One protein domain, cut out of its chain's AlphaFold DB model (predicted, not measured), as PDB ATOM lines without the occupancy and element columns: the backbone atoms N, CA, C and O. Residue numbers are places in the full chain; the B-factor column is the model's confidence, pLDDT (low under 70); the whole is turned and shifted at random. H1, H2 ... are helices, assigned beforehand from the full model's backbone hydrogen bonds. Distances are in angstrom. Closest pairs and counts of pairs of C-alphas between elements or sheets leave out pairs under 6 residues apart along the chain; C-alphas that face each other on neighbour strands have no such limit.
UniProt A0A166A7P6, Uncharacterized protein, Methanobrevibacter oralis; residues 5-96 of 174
ATOM      1  N   SER A   5     -25.508  52.484  39.003       89.00
ATOM      2  CA  SER A   5     -26.883  52.122  39.372       89.00
ATOM      3  C   SER A   5     -27.559  51.220  38.320       89.00
ATOM      4  O   SER A   5     -28.391  50.386  38.667       89.00
ATOM      5  N   GLU A   6     -27.176  51.318  37.038       90.62
ATOM      6  CA  GLU A   6     -27.649  50.405  35.984       90.62
ATOM      7  C   GLU A   6     -27.048  49.007  36.104       90.62
ATOM      8  O   GLU A   6     -27.766  48.018  35.964       90.62
ATOM      9  N   GLN A   7     -25.742  48.920  36.355       93.00
ATOM     10  CA  GLN A   7     -25.072  47.639  36.570       93.00
ATOM     11  C   GLN A   7     -25.553  46.984  37.870       93.00
ATOM     12  O   GLN A   7     -25.822  45.787  37.880       93.00
ATOM     13  N   ASN A   8     -25.783  47.764  38.931       94.44
ATOM     14  CA  ASN A   8     -26.346  47.254  40.181       94.44
ATOM     15  C   ASN A   8     -27.746  46.650  39.962       94.44
ATOM     16  O   ASN A   8     -28.033  45.527  40.379       94.44
ATOM     17  N   TRP A   9     -28.595  47.352  39.204       95.12
ATOM     18  CA  TRP A   9     -29.899  46.835  38.794       95.12
ATOM     19  C   TRP A   9     -29.790  45.520  38.004       95.12
ATOM     20  O   TRP A   9     -30.577  44.605  38.239       95.12
ATOM     21  N   LEU A  10     -28.811  45.388  37.099       94.12
ATOM     22  CA  LEU A  10     -28.588  44.141  36.357       94.12
ATOM     23  C   LEU A  10     -28.175  42.984  37.262       94.12
ATOM     24  O   LEU A  10     -28.678  41.875  37.079       94.12
ATOM     25  N   VAL A  11     -27.280  43.217  38.225       96.06
ATOM     26  CA  VAL A  11     -26.880  42.178  39.182       96.06
ATOM     27  C   VAL A  11     -28.099  41.704  39.972       96.06
ATOM     28  O   VAL A  11     -28.352  40.502  40.021       96.06
ATOM     29  N   LEU A  12     -28.919  42.626  40.489       96.62
ATOM     30  CA  LEU A  12     -30.155  42.277  41.201       96.62
ATOM     31  C   LEU A  12     -31.166  41.553  40.319       96.62
ATOM     32  O   LEU A  12     -31.795  40.604  40.772       96.62
ATOM     33  N   HIS A  13     -31.315  41.962  39.060       94.94
ATOM     34  CA  HIS A  13     -32.202  41.285  38.120       94.94
ATOM     35  C   HIS A  13     -31.758  39.839  37.859       94.94
ATOM     36  O   HIS A  13     -32.595  38.932  37.819       94.94
ATOM     37  N   ASN A  14     -30.451  39.605  37.718       95.44
ATOM     38  CA  ASN A  14     -29.901  38.262  37.552       95.44
ATOM     39  C   ASN A  14     -30.062  37.424  38.827       95.44
ATOM     40  O   ASN A  14     -30.497  36.279  38.724       95.44
ATOM     41  N   LEU A  15     -29.797  37.990  40.011       96.81
ATOM     42  CA  LEU A  15     -30.005  37.317  41.299       96.81
ATOM     43  C   LEU A  15     -31.471  36.922  41.491       96.81
ATOM     44  O   LEU A  15     -31.780  35.767  41.765       96.81
ATOM     45  N   LEU A  16     -32.378  37.873  41.278       95.88
ATOM     46  CA  LEU A  16     -33.820  37.660  41.316       95.88
ATOM     47  C   LEU A  16     -34.250  36.531  40.369       95.88
ATOM     48  O   LEU A  16     -35.025  35.654  40.750       95.88
ATOM     49  N   THR A  17     -33.736  36.543  39.138       94.00
ATOM     50  CA  THR A  17     -34.039  35.524  38.127       94.00
ATOM     51  C   THR A  17     -33.528  34.147  38.544       94.00
ATOM     52  O   THR A  17     -34.240  33.160  38.360       94.00
ATOM     53  N   ASP A  18     -32.319  34.062  39.098       95.69
ATOM     54  CA  ASP A  18     -31.723  32.799  39.541       95.69
ATOM     55  C   ASP A  18     -32.480  32.211  40.740       95.69
ATOM     56  O   ASP A  18     -32.913  31.060  40.682       95.69
ATOM     57  N   LEU A  19     -32.773  33.028  41.759       95.56
ATOM     58  CA  LEU A  19     -33.590  32.631  42.913       95.56
ATOM     59  C   LEU A  19     -34.992  32.168  42.493       95.56
ATOM     60  O   LEU A  19     -35.479  31.139  42.960       95.56
ATOM     61  N   THR A  20     -35.626  32.878  41.554       93.12
ATOM     62  CA  THR A  20     -36.937  32.479  41.012       93.12
ATOM     63  C   THR A  20     -36.857  31.123  40.303       93.12
ATOM     64  O   THR A  20     -37.723  30.274  40.501       93.12
ATOM     65  N   LYS A  21     -35.808  30.879  39.502       94.62
ATOM     66  CA  LYS A  21     -35.596  29.588  38.818       94.62
ATOM     67  C   LYS A  21     -35.337  28.440  39.791       94.62
ATOM     68  O   LYS A  21     -35.749  27.318  39.513       94.62
ATOM     69  N   LYS A  22     -34.668  28.722  40.909       94.31
ATOM     70  CA  LYS A  22     -34.423  27.773  42.004       94.31
ATOM     71  C   LYS A  22     -35.672  27.491  42.850       94.31
ATOM     72  O   LYS A  22     -35.675  26.536  43.617       94.31
ATOM     73  N   GLY A  23     -36.748  28.259  42.665       93.12
ATOM     74  CA  GLY A  23     -38.039  28.033  43.317       93.12
ATOM     75  C   GLY A  23     -38.224  28.782  44.636       93.12
ATOM     76  O   GLY A  23     -39.167  28.477  45.367       93.12
ATOM     77  N   TYR A  24     -37.372  29.765  44.942       95.06
ATOM     78  CA  TYR A  24     -37.550  30.607  46.125       95.06
ATOM     79  C   TYR A  24     -38.765  31.520  45.990       95.06
ATOM     80  O   TYR A  24     -39.075  32.043  44.916       95.06
ATOM     81  N   ASN A  25     -39.440  31.750  47.116       91.94
ATOM     82  CA  ASN A  25     -40.593  32.632  47.167       91.94
ATOM     83  C   ASN A  25     -40.150  34.096  47.267       91.94
ATOM     84  O   ASN A  25     -39.757  34.573  48.330       91.94
ATOM     85  N   ILE A  26     -40.243  34.820  46.155       93.12
ATOM     86  CA  ILE A  26     -39.892  36.238  46.100       93.12
ATOM     87  C   ILE A  26     -41.105  37.103  46.481       93.12
ATOM     88  O   ILE A  26     -42.188  36.908  45.926       93.12
ATOM     89  N   PRO A  27     -40.946  38.119  47.352       93.44
ATOM     90  CA  PRO A  27     -42.007  39.079  47.634       93.44
ATOM     91  C   PRO A  27     -42.563  39.740  46.362       93.44
ATOM     92  O   PRO A  27     -41.827  40.336  45.575       93.44
ATOM     93  N   ASN A  28     -43.890  39.708  46.201       87.38
ATOM     94  CA  ASN A  28     -44.593  40.197  45.003       87.38
ATOM     95  C   ASN A  28     -44.279  41.661  44.629       87.38
ATOM     96  O   ASN A  28     -44.423  42.036  43.466       87.38
ATOM     97  N   GLY A  29     -43.856  42.491  45.588       90.56
ATOM     98  CA  GLY A  29     -43.501  43.896  45.360       90.56
ATOM     99  C   GLY A  29     -42.170  44.116  44.628       90.56
ATOM    100  O   GLY A  29     -42.001  45.155  43.999       90.56
ATOM    101  N   ILE A  30     -41.254  43.139  44.635       91.31
ATOM    102  CA  ILE A  30     -39.896  43.333  44.099       91.31
ATOM    103  C   ILE A  30     -39.905  43.502  42.576       91.31
ATOM    104  O   ILE A  30     -39.267  44.409  42.051       91.31
ATOM    105  N   ASN A  31     -40.648  42.667  41.846       87.50
ATOM    106  CA  ASN A  31     -40.731  42.751  40.383       87.50
ATOM    107  C   ASN A  31     -41.235  44.115  39.861       87.50
ATOM    108  O   ASN A  31     -40.557  44.712  39.017       87.50
ATOM    109  N   PRO A  32     -42.388  44.646  40.320       87.06
ATOM    110  CA  PRO A  32     -42.847  45.959  39.877       87.06
ATOM    111  C   PRO A  32     -41.895  47.080  40.311       87.06
ATOM    112  O   PRO A  32     -41.639  47.992  39.524       87.06
ATOM    113  N   GLU A  33     -41.308  46.998  41.509       91.12
ATOM    114  CA  GLU A  33     -40.334  47.986  41.980       91.12
ATOM    115  C   GLU A  33     -39.060  47.991  41.118       91.12
ATOM    116  O   GLU A  33     -38.606  49.056  40.699       91.12
ATOM    117  N   MET A  34     -38.552  46.817  40.723       91.75
ATOM    118  CA  MET A  34     -37.444  46.688  39.769       91.75
ATOM    119  C   MET A  34     -37.752  47.372  38.428       91.75
ATOM    120  O   MET A  34     -36.874  48.027  37.858       91.75
ATOM    121  N   GLY A  35     -38.986  47.276  37.925       86.94
ATOM    122  CA  GLY A  35     -39.413  47.978  36.708       86.94
ATOM    123  C   GLY A  35     -39.428  49.506  36.857       86.94
ATOM    124  O   GLY A  35     -38.972  50.232  35.963       86.94
ATOM    125  N   LEU A  36     -39.899  50.006  38.003       88.06
ATOM    126  CA  LEU A  36     -39.908  51.440  38.315       88.06
ATOM    127  C   LEU A  36     -38.486  51.997  38.433       88.06
ATOM    128  O   LEU A  36     -38.175  53.014  37.815       88.06
ATOM    129  N   ILE A  37     -37.601  51.290  39.140       91.88
ATOM    130  CA  ILE A  37     -36.180  51.641  39.260       91.88
ATOM    131  C   ILE A  37     -35.541  51.758  37.874       91.88
ATOM    132  O   ILE A  37     -34.900  52.767  37.569       91.88
ATOM    133  N   ARG A  38     -35.758  50.768  36.994       90.75
ATOM    134  CA  ARG A  38     -35.213  50.790  35.627       90.75
ATOM    135  C   ARG A  38     -35.668  52.025  34.851       90.75
ATOM    136  O   ARG A  38     -34.870  52.626  34.125       90.75
ATOM    137  N   SER A  39     -36.930  52.409  35.021       85.75
ATOM    138  CA  SER A  39     -37.528  53.579  34.373       85.75
ATOM    139  C   SER A  39     -36.937  54.891  34.897       85.75
ATOM    140  O   SER A  39     -36.601  55.767  34.097       85.75
ATOM    141  N   SER A  40     -36.737  55.012  36.213       88.94
ATOM    142  CA  SER A  40     -36.100  56.178  36.842       88.94
ATOM    143  C   SER A  40     -34.656  56.359  36.377       88.94
ATOM    144  O   SER A  40     -34.280  57.448  35.948       88.94
ATOM    145  N   ILE A  41     -33.869  55.276  36.363       89.38
ATOM    146  CA  ILE A  41     -32.484  55.299  35.879       89.38
ATOM    147  C   ILE A  41     -32.424  55.709  34.398       89.38
ATOM    148  O   ILE A  41     -31.625  56.563  34.013       89.38
ATOM    149  N   SER A  42     -33.296  55.136  33.562       86.56
ATOM    150  CA  SER A  42     -33.352  55.464  32.128       86.56
ATOM    151  C   SER A  42     -33.762  56.919  31.889       86.56
ATOM    152  O   SER A  42     -33.222  57.577  31.000       86.56
ATOM    153  N   SER A  43     -34.691  57.435  32.697       85.88
ATOM    154  CA  SER A  43     -35.153  58.823  32.607       85.88
ATOM    155  C   SER A  43     -34.051  59.801  32.998       85.88
ATOM    156  O   SER A  43     -33.801  60.744  32.253       85.88
ATOM    157  N   TYR A  44     -33.337  59.537  34.094       89.69
ATOM    158  CA  TYR A  44     -32.188  60.341  34.506       89.69
ATOM    159  C   TYR A  44     -31.086  60.370  33.443       89.69
ATOM    160  O   TYR A  44     -30.577  61.434  33.121       89.69
ATOM    161  N   LYS A  45     -30.758  59.230  32.822       87.69
ATOM    162  CA  LYS A  45     -29.764  59.193  31.732       87.69
ATOM    163  C   LYS A  45     -30.121  60.084  30.547       87.69
ATOM    164  O   LYS A  45     -29.221  60.548  29.853       87.69
ATOM    165  N   ARG A  46     -31.416  60.275  30.288       86.62
ATOM    166  CA  ARG A  46     -31.903  61.119  29.194       86.62
ATOM    167  C   ARG A  46     -31.748  62.608  29.508       86.62
ATOM    168  O   ARG A  46     -31.415  63.361  28.602       86.62
ATOM    169  N   ASP A  47     -31.980  63.016  30.753       87.38
ATOM    170  CA  ASP A  47     -31.767  64.392  31.215       87.38
ATOM    171  C   ASP A  47     -31.230  64.404  32.662       87.38
ATOM    172  O   ASP A  47     -32.002  64.464  33.625       87.38
ATOM    173  N   PRO A  48     -29.896  64.350  32.831       87.81
ATOM    174  CA  PRO A  48     -29.267  64.284  34.152       87.81
ATOM    175  C   PRO A  48     -29.355  65.589  34.957       87.81
ATOM    176  O   PRO A  48     -29.000  65.609  36.135       87.81
ATOM    177  N   SER A  49     -29.768  66.688  34.317       90.12
ATOM    178  CA  SER A  49     -29.792  68.031  34.905       90.12
ATOM    179  C   SER A  49     -31.130  68.397  35.543       90.12
ATOM    180  O   SER A  49     -31.197  69.335  36.338       90.12
ATOM    181  N   HIS A  50     -32.191  67.650  35.230       91.31
ATOM    182  CA  HIS A  50     -33.529  67.938  35.723       91.31
ATOM    183  C   HIS A  50     -33.678  67.548  37.209       91.31
ATOM    184  O   HIS A  50     -33.525  66.366  37.544       91.31
ATOM    185  N   PRO A  51     -34.053  68.478  38.112       90.75
ATOM    186  CA  PRO A  51     -34.138  68.213  39.554       90.75
ATOM    187  C   PRO A  51     -35.018  67.015  39.929       90.75
ATOM    188  O   PRO A  51     -34.633  66.197  40.765       90.75
ATOM    189  N   ASP A  52     -36.173  66.854  39.277       90.88
ATOM    190  CA  ASP A  52     -37.066  65.719  39.554       90.88
ATOM    191  C   ASP A  52     -36.454  64.370  39.162       90.88
ATOM    192  O   ASP A  52     -36.712  63.362  39.818       90.88
ATOM    193  N   LEU A  53     -35.614  64.341  38.123       91.12
ATOM    194  CA  LEU A  53     -34.954  63.120  37.671       91.12
ATOM    195  C   LEU A  53     -33.767  62.770  38.572       91.12
ATOM    196  O   LEU A  53     -33.564  61.592  38.857       91.12
ATOM    197  N   ILE A  54     -33.050  63.773  39.090       92.25
ATOM    198  CA  ILE A  54     -32.032  63.595  40.140       92.25
ATOM    199  C   ILE A  54     -32.675  62.976  41.390       92.25
ATOM    200  O   ILE A  54     -32.210  61.955  41.897       92.25
ATOM    201  N   ASN A  55     -33.792  63.545  41.854       92.44
ATOM    202  CA  ASN A  55     -34.541  63.015  42.996       92.44
ATOM    203  C   ASN A  55     -35.096  61.608  42.721       92.44
ATOM    204  O   ASN A  55     -35.108  60.753  43.608       92.44
ATOM    205  N   GLY A  56     -35.558  61.361  41.492       91.38
ATOM    206  CA  GLY A  56     -36.009  60.048  41.040       91.38
ATOM    207  C   GLY A  56     -34.899  59.000  41.080       91.38
ATOM    208  O   GLY A  56     -35.142  57.885  41.543       91.38
ATOM    209  N   LEU A  57     -33.681  59.358  40.661       93.50
ATOM    210  CA  LEU A  57     -32.514  58.484  40.744       93.50
ATOM    211  C   LEU A  57     -32.151  58.169  42.198       93.50
ATOM    212  O   LEU A  57     -32.006  57.000  42.534       93.50
ATOM    213  N   ALA A  58     -32.086  59.176  43.073       93.94
ATOM    214  CA  ALA A  58     -31.766  58.965  44.486       93.94
ATOM    215  C   ALA A  58     -32.760  58.006  45.169       93.94
ATOM    216  O   ALA A  58     -32.362  57.102  45.904       93.94
ATOM    217  N   LYS A  59     -34.063  58.145  44.881       94.81
ATOM    218  CA  LYS A  59     -35.089  57.197  45.352       94.81
ATOM    219  C   LYS A  59     -34.878  55.795  44.784       94.81
ATOM    220  O   LYS A  59     -35.003  54.819  45.514       94.81
ATOM    221  N   ALA A  60     -34.541  55.697  43.499       93.88
ATOM    222  CA  ALA A  60     -34.265  54.421  42.852       93.88
ATOM    223  C   ALA A  60     -33.059  53.707  43.489       93.88
ATOM    224  O   ALA A  60     -33.110  52.498  43.691       93.88
ATOM    225  N   GLU A  61     -32.010  54.440  43.865       94.31
ATOM    226  CA  GLU A  61     -30.839  53.893  44.565       94.31
ATOM    227  C   GLU A  61     -31.170  53.404  45.978       94.31
ATOM    228  O   GLU A  61     -30.721  52.329  46.377       94.31
ATOM    229  N   MET A  62     -32.010  54.131  46.719       95.56
ATOM    230  CA  MET A  62     -32.509  53.661  48.017       95.56
ATOM    231  C   MET A  62     -33.310  52.360  47.875       95.56
ATOM    232  O   MET A  62     -33.078  51.412  48.624       95.56
ATOM    233  N   SER A  63     -34.207  52.284  46.888       95.19
ATOM    234  CA  SER A  63     -34.964  51.061  46.598       95.19
ATOM    235  C   SER A  63     -34.065  49.900  46.164       95.19
ATOM    236  O   SER A  63     -34.260  48.781  46.635       95.19
ATOM    237  N   LEU A  64     -33.040  50.145  45.333       95.81
ATOM    238  CA  LEU A  64     -32.049  49.127  44.960       95.81
ATOM    239  C   LEU A  64     -31.380  48.517  46.196       95.81
ATOM    240  O   LEU A  64     -31.297  47.296  46.295       95.81
ATOM    241  N   ASN A  65     -30.965  49.346  47.157       95.25
ATOM    242  CA  ASN A  65     -30.335  48.869  48.390       95.25
ATOM    243  C   ASN A  65     -31.293  48.017  49.241       95.25
ATOM    244  O   ASN A  65     -30.893  46.981  49.773       95.25
ATOM    245  N   ASN A  66     -32.566  48.411  49.334       96.12
ATOM    246  CA  ASN A  66     -33.580  47.646  50.070       96.12
ATOM    247  C   ASN A  66     -33.857  46.280  49.417       96.12
ATOM    248  O   ASN A  66     -33.923  45.255  50.103       96.12
ATOM    249  N   ILE A  67     -33.981  46.254  48.085       96.94
ATOM    250  CA  ILE A  67     -34.158  45.016  47.316       96.94
ATOM    251  C   ILE A  67     -32.921  44.130  47.455       96.94
ATOM    252  O   ILE A  67     -33.066  42.931  47.675       96.94
ATOM    253  N   GLN A  68     -31.716  44.702  47.384       96.88
ATOM    254  CA  GLN A  68     -30.469  43.967  47.575       96.88
ATOM    255  C   GLN A  68     -30.433  43.264  48.930       96.88
ATOM    256  O   GLN A  68     -30.179  42.065  48.963       96.88
ATOM    257  N   GLY A  69     -30.733  43.971  50.023       96.25
ATOM    258  CA  GLY A  69     -30.801  43.357  51.351       96.25
ATOM    259  C   GLY A  69     -31.796  42.198  51.394       96.25
ATOM    260  O   GLY A  69     -31.453  41.105  51.829       96.25
ATOM    261  N   THR A  70     -32.994  42.402  50.842       96.44
ATOM    262  CA  THR A  70     -34.043  41.370  50.810       96.44
ATOM    263  C   THR A  70     -33.622  40.134  50.013       96.44
ATOM    264  O   THR A  70     -33.791  39.010  50.477       96.44
ATOM    265  N   LEU A  71     -33.066  40.318  48.811       97.06
ATOM    266  CA  LEU A  71     -32.641  39.205  47.962       97.06
ATOM    267  C   LEU A  71     -31.415  38.481  48.522       97.06
ATOM    268  O   LEU A  71     -31.326  37.269  48.357       97.06
ATOM    269  N   LEU A  72     -30.494  39.189  49.186       97.06
ATOM    270  CA  LEU A  72     -29.351  38.561  49.851       97.06
ATOM    271  C   LEU A  72     -29.793  37.711  51.044       97.06
ATOM    272  O   LEU A  72     -29.310  36.595  51.171       97.06
ATOM    273  N   THR A  73     -30.764  38.162  51.843       96.50
ATOM    274  CA  THR A  73     -31.343  37.332  52.915       96.50
ATOM    275  C   THR A  73     -31.987  36.056  52.371       96.50
ATOM    276  O   THR A  73     -31.828  34.995  52.956       96.50
ATOM    277  N   ILE A  74     -32.674  36.118  51.226       95.94
ATOM    278  CA  ILE A  74     -33.203  34.905  50.574       95.94
ATOM    279  C   ILE A  74     -32.051  34.033  50.049       95.94
ATOM    280  O   ILE A  74     -32.090  32.812  50.148       95.94
ATOM    281  N   ALA A  75     -31.004  34.651  49.499       95.88
ATOM    282  CA  ALA A  75     -29.830  33.954  48.985       95.88
ATOM    283  C   ALA A  75     -29.024  33.228  50.075       95.88
ATOM    284  O   ALA A  75     -28.369  32.238  49.762       95.88
ATOM    285  N   GLU A  76     -29.083  33.669  51.334       95.81
ATOM    286  CA  GLU A  76     -28.459  32.969  52.468       95.81
ATOM    287  C   GLU A  76     -28.992  31.535  52.628       95.81
ATOM    288  O   GLU A  76     -28.252  30.662  53.080       95.81
ATOM    289  N   GLU A  77     -30.226  31.255  52.189       94.38
ATOM    290  CA  GLU A  77     -30.805  29.906  52.204       94.38
ATOM    291  C   GLU A  77     -30.099  28.927  51.243       94.38
ATOM    292  O   GLU A  77     -30.163  27.716  51.455       94.38
ATOM    293  N   GLU A  78     -29.415  29.418  50.203       93.38
ATOM    294  CA  GLU A  78     -28.586  28.595  49.301       93.38
ATOM    295  C   GLU A  78     -27.200  28.291  49.893       93.38
ATOM    296  O   GLU A  78     -26.560  27.314  49.502       93.38
ATOM    297  N   GLY A  79     -26.734  29.113  50.837       94.06
ATOM    298  CA  GLY A  79     -25.438  28.976  51.495       94.06
ATOM    299  C   GLY A  79     -24.443  30.100  51.190       94.06
ATOM    300  O   GLY A  79     -24.607  30.909  50.277       94.06
ATOM    301  N   GLU A  80     -23.373  30.127  51.983       94.75
ATOM    302  CA  GLU A  80     -22.376  31.208  52.012       94.75
ATOM    303  C   GLU A  80     -21.672  31.408  50.661       94.75
ATOM    304  O   GLU A  80     -21.602  32.530  50.168       94.75
ATOM    305  N   GLU A  81     -21.259  30.323  49.993       96.12
ATOM    306  CA  GLU A  81     -20.600  30.397  48.678       96.12
ATOM    307  C   GLU A  81     -21.480  31.072  47.614       96.12
ATOM    308  O   GLU A  81     -20.988  31.789  46.734       96.12
ATOM    309  N   TYR A  82     -22.798  30.859  47.686       96.25
ATOM    310  CA  TYR A  82     -23.745  31.475  46.765       96.25
ATOM    311  C   TYR A  82     -23.865  32.977  47.030       96.25
ATOM    312  O   TYR A  82     -23.794  33.773  46.091       96.25
ATOM    313  N   VAL A  83     -23.986  33.380  48.298       96.56
ATOM    314  CA  VAL A  83     -24.033  34.792  48.706       96.56
ATOM    315  C   VAL A  83     -22.745  35.522  48.322       96.56
ATOM    316  O   VAL A  83     -22.805  36.600  47.724       96.56
ATOM    317  N   ASP A  84     -21.586  34.916  48.580       97.00
ATOM    318  CA  ASP A  84     -20.272  35.496  48.286       97.00
ATOM    319  C   ASP A  84     -20.083  35.800  46.803       97.00
ATOM    320  O   ASP A  84     -19.589  36.873  46.444       97.00
ATOM    321  N   LYS A  85     -20.547  34.902  45.926       97.19
ATOM    322  CA  LYS A  85     -20.548  35.129  44.477       97.19
ATOM    323  C   LYS A  85     -21.288  36.418  44.109       97.19
ATOM    324  O   LYS A  85     -20.800  37.198  43.290       97.19
ATOM    325  N   TRP A  86     -22.467  36.656  44.683       97.38
ATOM    326  CA  TRP A  86     -23.251  37.859  44.388       97.38
ATOM    327  C   TRP A  86     -22.644  39.111  45.020       97.38
ATOM    328  O   TRP A  86     -22.590  40.156  44.369       97.38
ATOM    329  N   LEU A  87     -22.126  39.011  46.246       96.44
ATOM    330  CA  LEU A  87     -21.406  40.104  46.902       96.44
ATOM    331  C   LEU A  87     -20.165  40.534  46.114       96.44
ATOM    332  O   LEU A  87     -19.891  41.733  46.024       96.44
ATOM    333  N   ASP A  88     -19.430  39.594  45.521       96.75
ATOM    334  CA  ASP A  88     -18.300  39.914  44.650       96.75
ATOM    335  C   ASP A  88     -18.744  40.703  43.409       96.75
ATOM    336  O   ASP A  88     -18.165  41.747  43.103       96.75
ATOM    337  N   LEU A  89     -19.838  40.294  42.755       96.31
ATOM    338  CA  LEU A  89     -20.405  41.039  41.624       96.31
ATOM    339  C   LEU A  89     -20.795  42.472  42.020       96.31
ATOM    340  O   LEU A  89     -20.449  43.415  41.308       96.31
ATOM    341  N   PHE A  90     -21.438  42.670  43.176       95.06
ATOM    342  CA  PHE A  90     -21.749  44.015  43.677       95.06
ATOM    343  C   PHE A  90     -20.486  44.848  43.942       95.06
ATOM    344  O   PHE A  90     -20.424  46.015  43.549       95.06
ATOM    345  N   LYS A  91     -19.441  44.258  44.541       94.38
ATOM    346  CA  LYS A  91     -18.148  44.935  44.757       94.38
ATOM    347  C   LYS A  91     -17.504  45.357  43.438       94.38
ATOM    348  O   LYS A  91     -16.982  46.466  43.337       94.38
ATOM    349  N   GLN A  92     -17.550  44.501  42.420       94.06
ATOM    350  CA  GLN A  92     -17.032  44.821  41.093       94.06
ATOM    351  C   GLN A  92     -17.789  45.996  40.453       94.06
ATOM    352  O   GLN A  92     -17.154  46.906  39.918       94.06
ATOM    353  N   VAL A  93     -19.119  46.041  40.584       92.19
ATOM    354  CA  VAL A  93     -19.929  47.187  40.131       92.19
ATOM    355  C   VAL A  93     -19.533  48.479  40.848       92.19
ATOM    356  O   VAL A  93     -19.370  49.511  40.198       92.19
ATOM    357  N   MET A  94     -19.305  48.439  42.165       87.88
ATOM    358  CA  MET A  94     -18.840  49.609  42.929       87.88
ATOM    359  C   MET A  94     -17.460  50.109  42.476       87.88
ATOM    360  O   MET A  94     -17.172  51.299  42.582       87.88
ATOM    361  N   GLN A  95     -16.615  49.225  41.938       90.50
ATOM    362  CA  GLN A  95     -15.331  49.579  41.321       90.50
ATOM    363  C   GLN A  95     -15.481  50.145  39.895       90.50
ATOM    364  O   GLN A  95     -14.477  50.422  39.240       90.50
ATOM    365  N   GLY A  96     -16.711  50.303  39.397       86.81
ATOM    366  CA  GLY A  96     -17.004  50.803  38.055       86.81
ATOM    367  C   GLY A  96     -16.873  49.751  36.953       86.81
ATOM    368  O   GLY A  96     -16.826  50.118  35.779       86.81
TER     369      GLY A  96
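AT A GLANCE: This is residues 5 to 96 of the 174 residues of an uncharacterized protein of Methanobrevibacter oralis (UniProt A0A166A7P6). Four helices make an up-and-down bundle, a bundle of helices of which each runs against the one before it in the chain. H2, H1 and H4 run side by side, with H1 between the other two, and the long H3 runs over one side of this row, with H2 toward the end where H3 begins and H4 meeting it near the end where it stops. The printed part has 92 residues with four named helices in the order H1, H2, H3, H4 and no named strand; the class is all helix. The whole is compact, with a radius of gyration of the C-alphas of 13.8 A, and only just flat, spanning 43 by 30 by 17 A.

HOW THE PARTS SIT: H1, residues 5 to 22, and H3, residues 51 to 78, are the hub, each touching three helices. H1 and H3 touch and run the same way at a shallow tilt of 32 degrees; their closest C-alphas, of Leu 12 and Gln 68, are 6.6 A apart. H2, residues 30 to 46, touches H1 with residues 34 to 41 alone, and H1 touches H2 with residues 5 to 13 alone; the closest C-alphas, of Glu 6 and Ile 41, are 6.9 A apart. These two form a helical hairpin, opposite ways at a shallow tilt of 22 degrees. H2 and H3 form another, with the closest C-alphas, of Ile 37 and Ala 60, 4.9 A apart; their tilt of 36 degrees is only just steep. H4, residues 80 to 94, forms a hairpin with H3 at a shallow tilt of 20 degrees, touching it with residues 82 to 83 alone, where residues 72 to 76 of H3 touch; the closest C-alphas, of Ala 75 and Val 83, are 5.9 A apart. H4 also touches residues 7 to 15 of H1, opposite ways at a shallow tilt of 19 degrees, and the closest C-alphas, of Gln 7 and Val 93, are 6.3 A apart. H2 and H4 are apart. Every backbone O i to N i+4 pair is within hydrogen-bond range in H1, H2 and H4; in H3 it is 22 of 24.

IN THESE COORDINATES: H1 begins at C-alpha 5, at (-26.883, 52.122, 39.372), and is 25.6 A long from first to last C-alpha. H2 measures 24.5 A. H3, the longest helix with 28 residues, measures 41.2 A from C-alpha 51, at (-34.138, 68.213, 39.554), to C-alpha 78. H4 measures 20.8 A and ends at C-alpha 94, at (-18.840, 49.609, 42.929).

THE WHOLE: The two C-alphas farthest apart, of His 50 and Gly 79, are 42.8 A apart, while the first and last printed C-alphas, of Ser 5 and Gly 96, are 10.1 A apart. The links H2 to H3 and H3 to H4 are tight, the link H1 to H2 is short, and no link is long. The printed part has no cut. Its mean pLDDT is 93.0, and no printed residue is under 70.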